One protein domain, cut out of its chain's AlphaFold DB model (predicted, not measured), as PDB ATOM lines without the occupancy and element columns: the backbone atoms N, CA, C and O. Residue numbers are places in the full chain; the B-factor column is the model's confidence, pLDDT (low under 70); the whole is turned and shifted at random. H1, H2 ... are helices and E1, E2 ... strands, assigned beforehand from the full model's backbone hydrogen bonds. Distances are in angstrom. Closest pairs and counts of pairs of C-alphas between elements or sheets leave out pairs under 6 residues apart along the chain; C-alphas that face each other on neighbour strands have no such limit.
ATOM      1  N   LYS A  55     151.873  -0.154  57.589       83.88
ATOM      2  CA  LYS A  55     152.229   0.606  56.388       83.88
ATOM      3  C   LYS A  55     153.058   1.834  56.742       83.88
ATOM      4  O   LYS A  55     152.634   2.660  57.546       83.88
ATOM      5  N   LEU A  56     154.203   1.992  56.083       82.38
ATOM      6  CA  LEU A  56     154.981   3.230  56.074       82.38
ATOM      7  C   LEU A  56     154.889   3.862  54.684       82.38
ATOM      8  O   LEU A  56     155.286   3.250  53.695       82.38
ATOM      9  N   GLU A  57     154.374   5.086  54.608       85.38
ATOM     10  CA  GLU A  57     154.174   5.799  53.346       85.38
ATOM     11  C   GLU A  57     154.916   7.134  53.339       85.38
ATOM     12  O   GLU A  57     154.584   8.059  54.083       85.38
ATOM     13  N   CYS A  58     155.909   7.237  52.454       82.69
ATOM     14  CA  CYS A  58     156.769   8.416  52.322       82.69
ATOM     15  C   CYS A  58     156.635   9.137  50.972       82.69
ATOM     16  O   CYS A  58     157.212  10.207  50.800       82.69
ATOM     17  N   GLY A  59     155.908   8.578  50.000       83.06
ATOM     18  CA  GLY A  59     155.700   9.224  48.698       83.06
ATOM     19  C   GLY A  59     154.821  10.463  48.841       83.06
ATOM     20  O   GLY A  59     153.815  10.405  49.529       83.06
ATOM     21  N   GLN A  60     155.173  11.590  48.232       82.12
ATOM     22  CA  GLN A  60     154.413  12.847  48.390       82.12
ATOM     23  C   GLN A  60     153.292  13.017  47.352       82.12
ATOM     24  O   GLN A  60     152.524  13.980  47.398       82.12
ATOM     25  N   HIS A  61     153.224  12.087  46.401       83.00
ATOM     26  CA  HIS A  61     152.246  12.074  45.330       83.00
ATOM     27  C   HIS A  61     152.025  10.639  44.861       83.00
ATOM     28  O   HIS A  61     152.993   9.907  44.642       83.00
ATOM     29  N   PHE A  62     150.767  10.263  44.666       86.12
ATOM     30  CA  PHE A  62     150.392   9.007  44.034       86.12
ATOM     31  C   PHE A  62     149.312   9.257  42.984       86.12
ATOM     32  O   PHE A  62     148.527  10.203  43.070       86.12
ATOM     33  N   GLN A  63     149.286   8.386  41.981       87.81
ATOM     34  CA  GLN A  63     148.167   8.288  41.058       87.81
ATOM     35  C   GLN A  63     147.297   7.120  41.501       87.81
ATOM     36  O   GLN A  63     147.787   5.994  41.605       87.81
ATOM     37  N   GLU A  64     146.017   7.385  41.743       87.00
ATOM     38  CA  GLU A  64     145.058   6.388  42.227       87.00
ATOM     39  C   GLU A  64     143.889   6.211  41.240       87.00
ATOM     40  O   GLU A  64     142.726   6.427  41.594       87.00
ATOM     41  N   PRO A  65     144.165   5.830  39.975       86.62
ATOM     42  CA  PRO A  65     143.114   5.600  38.990       86.62
ATOM     43  C   PRO A  65     142.166   4.488  39.453       86.62
ATOM     44  O   PRO A  65     142.597   3.475  40.011       86.62
ATOM     45  N   GLY A  66     140.868   4.668  39.209       85.06
ATOM     46  CA  GLY A  66     139.817   3.790  39.720       85.06
ATOM     47  C   GLY A  66     139.329   4.150  41.126       85.06
ATOM     48  O   GLY A  66     138.341   3.571  41.581       85.06
ATOM     49  N   PHE A  67     139.955   5.115  41.811       86.88
ATOM     50  CA  PHE A  67     139.390   5.708  43.019       86.88
ATOM     51  C   PHE A  67     138.651   7.002  42.668       86.88
ATOM     52  O   PHE A  67     139.259   8.044  42.449       86.88
ATOM     53  N   SER A  68     137.318   6.952  42.641       90.88
ATOM     54  CA  SER A  68     136.486   8.070  42.163       90.88
ATOM     55  C   SER A  68     136.739   9.399  42.884       90.88
ATOM     56  O   SER A  68     136.685  10.451  42.252       90.88
ATOM     57  N   SER A  69     137.060   9.374  44.185       89.88
ATOM     58  CA  SER A  69     137.441  10.591  44.913       89.88
ATOM     59  C   SER A  69     138.746  11.191  44.380       89.88
ATOM     60  O   SER A  69     138.815  12.404  44.175       89.88
ATOM     61  N   TRP A  70     139.752  10.358  44.092       92.31
ATOM     62  CA  TRP A  70     141.005  10.804  43.479       92.31
ATOM     63  C   TRP A  70     140.775  11.317  42.056       92.31
ATOM     64  O   TRP A  70     141.296  12.361  41.690       92.31
ATOM     65  N   GLU A  71     139.945  10.639  41.260       93.31
ATOM     66  CA  GLU A  71     139.616  11.079  39.897       93.31
ATOM     67  C   GLU A  71     138.902  12.436  39.890       93.31
ATOM     68  O   GLU A  71     139.183  13.268  39.028       93.31
ATOM     69  N   ALA A  72     138.011  12.680  40.859       89.81
ATOM     70  CA  ALA A  72     137.370  13.974  41.077       89.81
ATOM     71  C   ALA A  72     138.371  15.049  41.533       89.81
ATOM     72  O   ALA A  72     138.346  16.172  41.032       89.81
ATOM     73  N   PHE A  73     139.292  14.701  42.434       88.25
ATOM     74  CA  PHE A  73     140.384  15.584  42.852       88.25
ATOM     75  C   PHE A  73     141.290  15.962  41.670       88.25
ATOM     76  O   PHE A  73     141.563  17.138  41.458       88.25
ATOM     77  N   ASN A  74     141.677  14.985  40.848       89.19
ATOM     78  CA  ASN A  74     142.558  15.161  39.695       89.19
ATOM     79  C   ASN A  74     141.938  16.030  38.580       89.19
ATOM     80  O   ASN A  74     142.661  16.554  37.740       89.19
ATOM     81  N   ARG A  75     140.609  16.201  38.569       91.75
ATOM     82  CA  ARG A  75     139.890  17.162  37.706       91.75
ATOM     83  C   ARG A  75     139.512  18.464  38.422       91.75
ATOM     84  O   ARG A  75     138.608  19.158  37.968       91.75
ATOM     85  N   GLU A  76     140.145  18.756  39.560       86.62
ATOM     86  CA  GLU A  76     139.936  19.953  40.392       86.62
ATOM     87  C   GLU A  76     138.515  20.088  40.983       86.62
ATOM     88  O   GLU A  76     138.130  21.131  41.515       86.62
ATOM     89  N   ALA A  77     137.719  19.014  40.977       86.94
ATOM     90  CA  ALA A  77     136.374  18.986  41.544       86.94
ATOM     91  C   ALA A  77     136.417  18.705  43.057       86.94
ATOM     92  O   ALA A  77     135.893  17.703  43.540       86.94
ATOM     93  N   TRP A  78     137.047  19.596  43.829       84.56
ATOM     94  CA  TRP A  78     137.349  19.382  45.253       84.56
ATOM     95  C   TRP A  78     136.142  18.969  46.108       84.56
ATOM     96  O   TRP A  78     136.208  18.000  46.860       84.56
ATOM     97  N   ARG A  79     135.015  19.686  45.992       84.62
ATOM     98  CA  ARG A  79     133.813  19.382  46.787       84.62
ATOM     99  C   ARG A  79     133.292  17.977  46.494       84.62
ATOM    100  O   ARG A  79     133.031  17.220  47.421       84.62
ATOM    101  N   GLU A  80     133.199  17.637  45.212       87.69
ATOM    102  CA  GLU A  80     132.788  16.307  44.766       87.69
ATOM    103  C   GLU A  80     133.759  15.236  45.269       87.69
ATOM    104  O   GLU A  80     133.333  14.211  45.791       87.69
ATOM    105  N   SER A  81     135.063  15.501  45.185       89.31
ATOM    106  CA  SER A  81     136.092  14.603  45.697       89.31
ATOM    107  C   SER A  81     135.883  14.274  47.174       89.31
ATOM    108  O   SER A  81     135.892  13.097  47.525       89.31
ATOM    109  N   VAL A  82     135.630  15.276  48.024       85.38
ATOM    110  CA  VAL A  82     135.387  15.084  49.464       85.38
ATOM    111  C   VAL A  82     134.069  14.359  49.743       85.38
ATOM    112  O   VAL A  82     134.010  13.530  50.653       85.38
ATOM    113  N   ASP A  83     133.017  14.634  48.975       85.75
ATOM    114  CA  ASP A  83     131.738  13.930  49.123       85.75
ATOM    115  C   ASP A  83     131.885  12.439  48.771       85.75
ATOM    116  O   ASP A  83     131.443  11.579  49.534       85.75
ATOM    117  N   LEU A  84     132.643  12.129  47.715       87.94
ATOM    118  CA  LEU A  84     132.986  10.760  47.318       87.94
ATOM    119  C   LEU A  84     133.890  10.028  48.328       87.94
ATOM    120  O   LEU A  84     133.964   8.802  48.289       87.94
ATOM    121  N   ILE A  85     134.575  10.732  49.244       83.44
ATOM    122  CA  ILE A  85     135.323  10.079  50.339       83.44
ATOM    123  C   ILE A  85     134.356   9.455  51.338       83.44
ATOM    124  O   ILE A  85     134.611   8.353  51.808       83.44
ATOM    125  N   LYS A  86     133.248  10.134  51.661       71.44
ATOM    126  CA  LYS A  86     132.243   9.626  52.613       71.44
ATOM    127  C   LYS A  86     131.524   8.402  52.061       71.44
ATOM    128  O   LYS A  86     131.180   7.489  52.807       71.44
ATOM    129  N   GLU A  87     131.359   8.356  50.744       65.12
ATOM    130  CA  GLU A  87     130.914   7.179  49.998       65.12
ATOM    131  C   GLU A  87     132.056   6.173  49.819       65.12
ATOM    132  O   GLU A  87     132.299   5.683  48.717       65.12
ATOM    133  N   VAL A  88     132.786   5.895  50.908       60.78
ATOM    134  CA  VAL A  88     133.938   4.997  50.923       60.78
ATOM    135  C   VAL A  88     133.652   3.794  50.052       60.78
ATOM    136  O   VAL A  88     132.750   2.999  50.338       60.78
ATOM    137  N   GLN A  89     134.441   3.700  48.981       65.00
ATOM    138  CA  GLN A  89     134.302   2.681  47.958       65.00
ATOM    139  C   GLN A  89     134.086   1.317  48.624       65.00
ATOM    140  O   GLN A  89     134.812   0.988  49.574       65.00
ATOM    141  N   PRO A  90     133.154   0.485  48.123       69.06
ATOM    142  CA  PRO A  90     132.906  -0.853  48.648       69.06
ATOM    143  C   PRO A  90     134.182  -1.668  48.892       69.06
ATOM    144  O   PRO A  90     134.204  -2.503  49.785       69.06
ATOM    145  N   ALA A  91     135.259  -1.405  48.144       69.38
ATOM    146  CA  ALA A  91     136.575  -2.000  48.350       69.38
ATOM    147  C   ALA A  91     137.224  -1.659  49.708       69.38
ATOM    148  O   ALA A  91     137.699  -2.566  50.384       69.38
ATOM    149  N   ILE A  92     137.228  -0.389  50.134       76.62
ATOM    150  CA  ILE A  92     137.777  -0.003  51.443       76.62
ATOM    151  C   ILE A  92     136.877  -0.552  52.551       76.62
ATOM    152  O   ILE A  92     137.390  -1.115  53.511       76.62
ATOM    153  N   LYS A  93     135.545  -0.477  52.404       81.44
ATOM    154  CA  LYS A  93     134.634  -1.089  53.383       81.44
ATOM    155  C   LYS A  93     134.921  -2.587  53.543       81.44
ATOM    156  O   LYS A  93     135.124  -3.043  54.658       81.44
ATOM    157  N   ARG A  94     135.018  -3.326  52.433       85.19
ATOM    158  CA  ARG A  94     135.359  -4.758  52.438       85.19
ATOM    159  C   ARG A  94     136.707  -5.038  53.096       85.19
ATOM    160  O   ARG A  94     136.826  -6.052  53.766       85.19
ATOM    161  N   GLN A  95     137.700  -4.166  52.913       87.31
ATOM    162  CA  GLN A  95     138.997  -4.307  53.573       87.31
ATOM    163  C   GLN A  95     138.856  -4.245  55.098       87.31
ATOM    164  O   GLN A  95     139.401  -5.100  55.785       87.31
ATOM    165  N   PHE A  96     138.127  -3.256  55.621       89.94
ATOM    166  CA  PHE A  96     137.914  -3.125  57.065       89.94
ATOM    167  C   PHE A  96     137.029  -4.239  57.624       89.94
ATOM    168  O   PHE A  96     137.373  -4.790  58.662       89.94
ATOM    169  N   ASP A  97     135.962  -4.622  56.915       90.81
ATOM    170  CA  ASP A  97     135.116  -5.754  57.311       90.81
ATOM    171  C   ASP A  97     135.940  -7.062  57.376       90.81
ATOM    172  O   ASP A  97     135.809  -7.841  58.318       90.81
ATOM    173  N   ASP A  98     136.820  -7.304  56.393       92.44
ATOM    174  CA  ASP A  98     137.727  -8.462  56.387       92.44
ATOM    175  C   ASP A  98     138.723  -8.399  57.549       92.44
ATOM    176  O   ASP A  98     138.882  -9.383  58.276       92.44
ATOM    177  N   ALA A  99     139.352  -7.238  57.757       92.31
ATOM    178  CA  ALA A  99     140.320  -7.040  58.828       92.31
ATOM    179  C   ALA A  99     139.686  -7.285  60.204       92.31
ATOM    180  O   ALA A  99     140.228  -8.042  61.006       92.31
ATOM    181  N   GLU A 100     138.499  -6.724  60.443       91.88
ATOM    182  CA  GLU A 100     137.728  -6.941  61.665       91.88
ATOM    183  C   GLU A 100     137.375  -8.421  61.852       91.88
ATOM    184  O   GLU A 100     137.612  -8.976  62.926       91.88
ATOM    185  N   SER A 101     136.904  -9.102  60.798       93.50
ATOM    186  CA  SER A 101     136.514 -10.520  60.871       93.50
ATOM    187  C   SER A 101     137.665 -11.457  61.263       93.50
ATOM    188  O   SER A 101     137.435 -12.553  61.777       93.50
ATOM    189  N   ARG A 102     138.907 -11.020  61.029       93.56
ATOM    190  CA  ARG A 102     140.142 -11.764  61.300       93.56
ATOM    191  C   ARG A 102     140.899 -11.258  62.529       93.56
ATOM    192  O   ARG A 102     141.930 -11.832  62.865       93.56
ATOM    193  N   GLY A 103     140.431 -10.193  63.184       92.00
ATOM    194  CA  GLY A 103     141.170  -9.531  64.264       92.00
ATOM    195  C   GLY A 103     142.480  -8.871  63.803       92.00
ATOM    196  O   GLY A 103     143.417  -8.760  64.588       92.00
ATOM    197  N   LEU A 104     142.567  -8.463  62.533       93.12
ATOM    198  CA  LEU A 104     143.735  -7.811  61.944       93.12
ATOM    199  C   LEU A 104     143.754  -6.315  62.286       93.12
ATOM    200  O   LEU A 104     142.880  -5.557  61.867       93.12
ATOM    201  N   VAL A 105     144.801  -5.866  62.977       90.62
ATOM    202  CA  VAL A 105     144.997  -4.444  63.293       90.62
ATOM    203  C   VAL A 105     145.709  -3.738  62.138       90.62
ATOM    204  O   VAL A 105     146.847  -4.069  61.807       90.62
ATOM    205  N   LEU A 106     145.066  -2.734  61.538       89.75
ATOM    206  CA  LEU A 106     145.655  -1.917  60.472       89.75
ATOM    207  C   LEU A 106     146.338  -0.678  61.059       89.75
ATOM    208  O   LEU A 106     145.712   0.101  61.785       89.75
ATOM    209  N   ARG A 107     147.616  -0.474  60.726       88.88
ATOM    210  CA  ARG A 107     148.438   0.619  61.255       88.88
ATOM    211  C   ARG A 107     149.173   1.344  60.133       88.88
ATOM    212  O   ARG A 107     149.700   0.718  59.214       88.88
ATOM    213  N   ARG A 108     149.250   2.672  60.217       89.44
ATOM    214  CA  ARG A 108     149.918   3.507  59.216       89.44
ATOM    215  C   ARG A 108     150.760   4.606  59.837       89.44
ATOM    216  O   ARG A 108     150.273   5.402  60.635       89.44
ATOM    217  N   ALA A 109     151.996   4.704  59.372       83.31
ATOM    218  CA  ALA A 109     152.834   5.881  59.496       83.31
ATOM    219  C   ALA A 109     152.890   6.594  58.138       83.31
ATOM    220  O   ALA A 109     153.280   6.005  57.129       83.31
ATOM    221  N   ARG A 110     152.492   7.865  58.108       89.12
ATOM    222  CA  ARG A 110     152.457   8.688  56.898       89.12
ATOM    223  C   ARG A 110     153.415   9.862  57.040       89.12
ATOM    224  O   ARG A 110     153.159  10.763  57.831       89.12
ATOM    225  N   TYR A 111     154.506   9.857  56.281       82.00
ATOM    226  CA  TYR A 111     155.435  10.983  56.235       82.00
ATOM    227  C   TYR A 111     154.982  12.019  55.204       82.00
ATOM    228  O   TYR A 111     154.718  11.667  54.050       82.00
ATOM    229  N   ILE A 112     154.938  13.286  55.608       81.00
ATOM    230  CA  ILE A 112     154.567  14.420  54.764       81.00
ATOM    231  C   ILE A 112     155.684  15.465  54.739       81.00
ATOM    232  O   ILE A 112     156.300  15.778  55.760       81.00
ATOM    233  N   GLU A 113     155.920  16.028  53.562       78.62
ATOM    234  CA  GLU A 113     156.752  17.212  53.379       78.62
ATOM    235  C   GLU A 113     155.909  18.479  53.541       78.62
ATOM    236  O   GLU A 113     154.705  18.492  53.270       78.62
ATOM    237  N   LEU A 114     156.546  19.549  54.020       76.31
ATOM    238  CA  LEU A 114     155.908  20.845  54.222       76.31
ATOM    239  C   LEU A 114     156.506  21.911  53.282       76.31
ATOM    240  O   LEU A 114     157.730  22.024  53.214       76.31
ATOM    241  N   PRO A 115     155.680  22.764  52.644       79.62
ATOM    242  CA  PRO A 115     154.216  22.753  52.693       79.62
ATOM    243  C   PRO A 115     153.626  21.508  52.001       79.62
ATOM    244  O   PRO A 115     154.236  21.001  51.058       79.62
ATOM    245  N   PRO A 116     152.468  21.000  52.465       76.25
ATOM    246  CA  PRO A 116     151.879  19.807  51.877       76.25
ATOM    247  C   PRO A 116     151.427  20.094  50.444       76.25
ATOM    248  O   PRO A 116     150.916  21.176  50.151       76.25
ATOM    249  N   SER A 117     151.590  19.113  49.557       81.06
ATOM    250  CA  SER A 117     151.019  19.174  48.211       81.06
ATOM    251  C   SER A 117     149.490  19.075  48.260       81.06
ATOM    252  O   SER A 117     148.927  18.540  49.219       81.06
ATOM    253  N   ASP A 118     148.810  19.507  47.196       81.69
ATOM    254  CA  ASP A 118     147.351  19.362  47.077       81.69
ATOM    255  C   ASP A 118     146.904  17.900  47.223       81.69
ATOM    256  O   ASP A 118     145.871  17.618  47.828       81.69
ATOM    257  N   TYR A 119     147.728  16.959  46.744       86.38
ATOM    258  CA  TYR A 119     147.500  15.527  46.932       86.38
ATOM    259  C   TYR A 119     147.488  15.147  48.414       86.38
ATOM    260  O   TYR A 119     146.583  14.451  48.853       86.38
ATOM    261  N   LEU A 120     148.454  15.623  49.202       87.06
ATOM    262  CA  LEU A 120     148.505  15.327  50.636       87.06
ATOM    263  C   LEU A 120     147.320  15.947  51.373       87.06
ATOM    264  O   LEU A 120     146.768  15.323  52.274       87.06
ATOM    265  N   VAL A 121     146.902  17.154  50.983       85.06
ATOM    266  CA  VAL A 121     145.720  17.809  51.557       85.06
ATOM    267  C   VAL A 121     144.455  16.992  51.268       85.06
ATOM    268  O   VAL A 121     143.657  16.771  52.180       85.06
ATOM    269  N   TRP A 122     144.289  16.492  50.039       89.56
ATOM    270  CA  TRP A 122     143.223  15.547  49.681       89.56
ATOM    271  C   TRP A 122     143.314  14.247  50.488       89.56
ATOM    272  O   TRP A 122     142.335  13.815  51.101       89.56
ATOM    273  N   GLU A 123     144.502  13.655  50.554       91.50
ATOM    274  CA  GLU A 123     144.755  12.393  51.241       91.50
ATOM    275  C   GLU A 123     144.406  12.495  52.733       91.50
ATOM    276  O   GLU A 123     143.843  11.558  53.290       91.50
ATOM    277  N   MET A 124     144.630  13.643  53.387       88.88
ATOM    278  CA  MET A 124     144.236  13.826  54.793       88.88
ATOM    279  C   MET A 124     142.729  13.635  55.014       88.88
ATOM    280  O   MET A 124     142.326  13.116  56.060       88.88
ATOM    281  N   ALA A 125     141.886  14.002  54.044       87.12
ATOM    282  CA  ALA A 125     140.452  13.738  54.125       87.12
ATOM    283  C   ALA A 125     140.152  12.228  54.036       87.12
ATOM    284  O   ALA A 125     139.308  11.729  54.782       87.12
ATOM    285  N   VAL A 126     140.896  11.489  53.206       89.31
ATOM    286  CA  VAL A 126     140.802  10.022  53.095       89.31
ATOM    287  C   VAL A 126     141.279   9.336  54.379       89.31
ATOM    288  O   VAL A 126     140.606   8.440  54.892       89.31
ATOM    289  N   LEU A 127     142.419   9.755  54.940       89.69
ATOM    290  CA  LEU A 127     142.974   9.165  56.165       89.69
ATOM    291  C   LEU A 127     142.058   9.393  57.368       89.69
ATOM    292  O   LEU A 127     141.886   8.492  58.186       89.69
ATOM    293  N   ARG A 128     141.409  10.559  57.457       87.50
ATOM    294  CA  ARG A 128     140.413  10.830  58.502       87.50
ATOM    295  C   ARG A 128     139.245   9.840  58.454       87.50
ATOM    296  O   ARG A 128     138.798   9.374  59.499       87.50
ATOM    297  N   GLU A 129     138.766   9.507  57.262       85.81
ATOM    298  CA  GLU A 129     137.705   8.515  57.091       85.81
ATOM    299  C   GLU A 129     138.186   7.104  57.466       85.81
ATOM    300  O   GLU A 129     137.478   6.366  58.148       85.81
ATOM    301  N   ARG A 130     139.425   6.743  57.118       90.12
ATOM    302  CA  ARG A 130     140.035   5.464  57.520       90.12
ATOM    303  C   ARG A 130     140.177   5.313  59.037       90.12
ATOM    304  O   ARG A 130     139.907   4.238  59.566       90.12
ATOM    305  N   VAL A 131     140.512   6.390  59.748       88.44
ATOM    306  CA  VAL A 131     140.535   6.404  61.223       88.44
ATOM    307  C   VAL A 131     139.152   6.114  61.797       88.44
ATOM    308  O   VAL A 131     139.038   5.342  62.744       88.44
ATOM    309  N   SER A 132     138.092   6.685  61.212       85.25
ATOM    310  CA  SER A 132     136.717   6.436  61.677       85.25
ATOM    311  C   SER A 132     136.288   4.965  61.561       85.25
ATOM    312  O   SER A 132     135.336   4.550  62.215       85.25
ATOM    313  N   ARG A 133     137.017   4.174  60.763       84.94
ATOM    314  CA  ARG A 133     136.806   2.737  60.531       84.94
ATOM    315  C   ARG A 133     137.780   1.846  61.300       84.94
ATOM    316  O   ARG A 133     137.746   0.634  61.131       84.94
ATOM    317  N   GLY A 134     138.634   2.435  62.137       86.94
ATOM    318  CA  GLY A 134     139.526   1.698  63.030       86.94
ATOM    319  C   GLY A 134     140.964   1.532  62.539       86.94
ATOM    320  O   GLY A 134     141.707   0.775  63.151       86.94
ATOM    321  N   GLU A 135     141.407   2.220  61.477       89.50
ATOM    322  CA  GLU A 135     142.843   2.241  61.149       89.50
ATOM    323  C   GLU A 135     143.586   3.170  62.110       89.50
ATOM    324  O   GLU A 135     143.193   4.316  62.335       89.50
ATOM    325  N   HIS A 136     144.695   2.686  62.663       88.31
ATOM    326  CA  HIS A 136     145.531   3.470  63.560       88.31
ATOM    327  C   HIS A 136     146.537   4.255  62.714       88.31
ATOM    328  O   HIS A 136     147.471   3.676  62.160       88.31
ATOM    329  N   ILE A 137     146.355   5.573  62.594       83.62
ATOM    330  CA  ILE A 137     147.154   6.407  61.685       83.62
ATOM    331  C   ILE A 137     147.937   7.467  62.456       83.62
ATOM    332  O   ILE A 137     147.389   8.206  63.276       83.62
ATOM    333  N   ARG A 138     149.223   7.590  62.125       82.88
ATOM    334  CA  ARG A 138     150.095   8.678  62.568       82.88
ATOM    335  C   ARG A 138     150.688   9.409  61.375       82.88
ATOM    336  O   ARG A 138     151.314   8.785  60.520       82.88
ATOM    337  N   VAL A 139     150.523  10.728  61.351       81.81
ATOM    338  CA  VAL A 139     151.111  11.598  60.328       81.81
ATOM    339  C   VAL A 139     152.326  12.309  60.916       81.81
ATOM    340  O   VAL A 139     152.270  12.876  62.009       81.81
ATOM    341  N   VAL A 140     153.438  12.257  60.193       79.44
ATOM    342  CA  VAL A 140     154.735  12.803  60.595       79.44
ATOM    343  C   VAL A 140     155.145  13.839  59.564       79.44
ATOM    344  O   VAL A 140     155.288  13.509  58.392       79.44
ATOM    345  N   ALA A 141     155.324  15.086  59.989       72.81
ATOM    346  CA  ALA A 141     155.767  16.164  59.112       72.81
ATOM    347  C   ALA A 141     157.278  16.397  59.233       72.81
ATOM    348  O   ALA A 141     157.819  16.363  60.339       72.81
ATOM    349  N   GLY A 142     157.949  16.682  58.115       67.12
ATOM    350  CA  GLY A 142     159.369  17.041  58.090       67.12
ATOM    351  C   GLY A 142     159.745  17.980  56.938       67.12
ATOM    352  O   GLY A 142     159.000  18.145  55.973       67.12
ATOM    353  N   GLN A 143     160.906  18.631  57.059       45.38
ATOM    354  CA  GLN A 143     161.501  19.519  56.051       45.38
ATOM    355  C   GLN A 143     162.738  18.830  55.445       45.38
ATOM    356  O   GLN A 143     163.786  18.820  56.080       45.38
ATOM    357  N   GLY A 144     162.619  18.259  54.235       44.75
ATOM    358  CA  GLY A 144     163.696  17.548  53.511       44.75
ATOM    359  C   GLY A 144     164.095  16.207  54.160       44.75
ATOM    360  O   GLY A 144     164.366  16.137  55.348       44.75
ATOM    361  N   ARG A 145     164.159  15.068  53.460       42.44
ATOM    362  CA  ARG A 145     164.903  14.801  52.215       42.44
ATOM    363  C   ARG A 145     164.378  13.531  51.498       42.44
ATOM    364  O   ARG A 145     163.858  12.638  52.172       42.44
ATOM    365  N   PRO A 146     164.673  13.356  50.191       45.25
ATOM    366  CA  PRO A 146     164.548  12.079  49.491       45.25
ATOM    367  C   PRO A 146     165.608  11.100  50.010       45.25
ATOM    368  O   PRO A 146     166.787  11.448  50.081       45.25
ATOM    369  N   ASN A 158     153.238  15.752  67.122       37.44
ATOM    370  CA  ASN A 158     152.743  14.599  66.378       37.44
ATOM    371  C   ASN A 158     151.295  14.873  65.959       37.44
ATOM    372  O   ASN A 158     150.461  15.172  66.815       37.44
ATOM    373  N   LEU A 159     150.973  14.734  64.672       36.88
ATOM    374  CA  LEU A 159     149.578  14.633  64.258       36.88
ATOM    375  C   LEU A 159     149.115  13.196  64.523       36.88
ATOM    376  O   LEU A 159     149.426  12.262  63.780       36.88
ATOM    377  N   SER A 160     148.408  13.029  65.636       42.88
ATOM    378  CA  SER A 160     147.773  11.780  66.053       42.88
ATOM    379  C   SER A 160     146.311  11.762  65.610       42.88
ATOM    380  O   SER A 160     145.590  12.728  65.860       42.88
ATOM    381  N   PHE A 161     145.850  10.648  65.040       37.19
ATOM    382  CA  PHE A 161     144.424  10.356  64.927       37.19
ATOM    383  C   PHE A 161     144.095   9.093  65.732       37.19
ATOM    384  O   PHE A 161     144.645   8.023  65.479       37.19
ATOM    385  N   SER A 162     143.204   9.229  66.714       38.22
ATOM    386  CA  SER A 162     142.730   8.144  67.581       38.22
ATOM    387  C   SER A 162     141.257   7.860  67.281       38.22
ATOM    388  O   SER A 162     140.447   8.787  67.287       38.22
ATOM    389  N   GLY A 163     140.905   6.597  67.022       31.86
ATOM    390  CA  GLY A 163     139.514   6.152  66.904       31.86
ATOM    391  C   GLY A 163     138.943   5.735  68.270       31.86
ATOM    392  O   GLY A 163     139.606   4.979  68.978       31.86
ATOM    393  N   PRO A 164     137.753   6.206  68.682       37.50
ATOM    394  CA  PRO A 164     137.025   5.644  69.817       37.50
ATOM    395  C   PRO A 164     136.220   4.390  69.431       37.50
ATOM    396  O   PRO A 164     135.625   4.319  68.356       37.50
TER     397      PRO A 164
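This is residues 55 to 146 and 158 to 164 of the 169 residues of an uncharacterized protein of Streptomyces caeruleatus (UniProt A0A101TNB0). A small four-stranded sheet has one long helix, H4, along one face and its other face bare; on the side of H4 away from the sheet, the helical hairpin H1 and H2 packs on H4 through H2. H3 stands at one end, bridging from the end of H2 back to the start of E2. The 99 printed residues hold four named helices and four named strands in the order E1 H1 H2 H3 E2 H4 E3 E4; the sheet runs E1 E2 E3 E4, mixed, and the class is mixed, helices and strands. The whole is compact, with a radius of gyration of the C-alphas of 13.9 A and spans of 39 by 30 by 22 A.

Find C-alpha 55 at (152.229, 0.606, 56.388), where E1, residues 55 to 57, begins. Next come H1, residues 68 to 74, 9.7 A long, H2, residues 78 to 86, 13.2 A, and H3, residues 90 to 101, 16.0 A. E2, residues 105 to 113, runs 26.6 A to C-alpha 113 at (156.752, 17.212, 53.379). H4, residues 118 to 132, covers 22.2 A and E3, residues 136 to 142, 20.1 A. E4, residues 159 to 161, ends at C-alpha 161 at (144.424, 10.356, 64.927).

Start in the sheet: E1 and E2 are parallel at 11 degrees, with N 57 and O 109 at 2.9 A. E2 and E3 are parallel at 16 degrees, with N 110 and O 138 at 2.8 A. E3 and E4 are antiparallel at 169 degrees, with N 139 and O 159 at 3.1 A. H4 is on the sheet at a height of 9.7 A, forming two layers, a sheet with a helix on one face; it runs along the strands, at 12 degrees to E3 on the local plane. E2, H4, E3 is a strand-helix-strand unit, parallel neighbour strands with a helix between, its crossover right-handed; E1, H1 H2 H3, E2 is another. H2 touches H4, the C-alphas of Ile 85 and Val 126 being closest at 6.1 A. H1 and H2 form a helical hairpin, closest at the C-alphas of Ser 69 and Ser 81, 4.3 A. H3 only grazes the sheet with residues 95 to 100. Every O i to N i+4 pair is within hydrogen-bond range in H1 and H3, against 4 of 5 in H2 and 10 of 11 in H4.

The two C-alphas farthest apart, those of Ser 101 and Gly 144, are 39.8 A apart. Residues 147 to 157 are not printed, and C-alphas 146 and 158 stand 20.8 A apart across this cut. Of the links printed whole, none is long. Look for pLDDT under 70 at residues 87 to 91, 142 to 146 and 158 to 164; the mean of the printed part is 79.9.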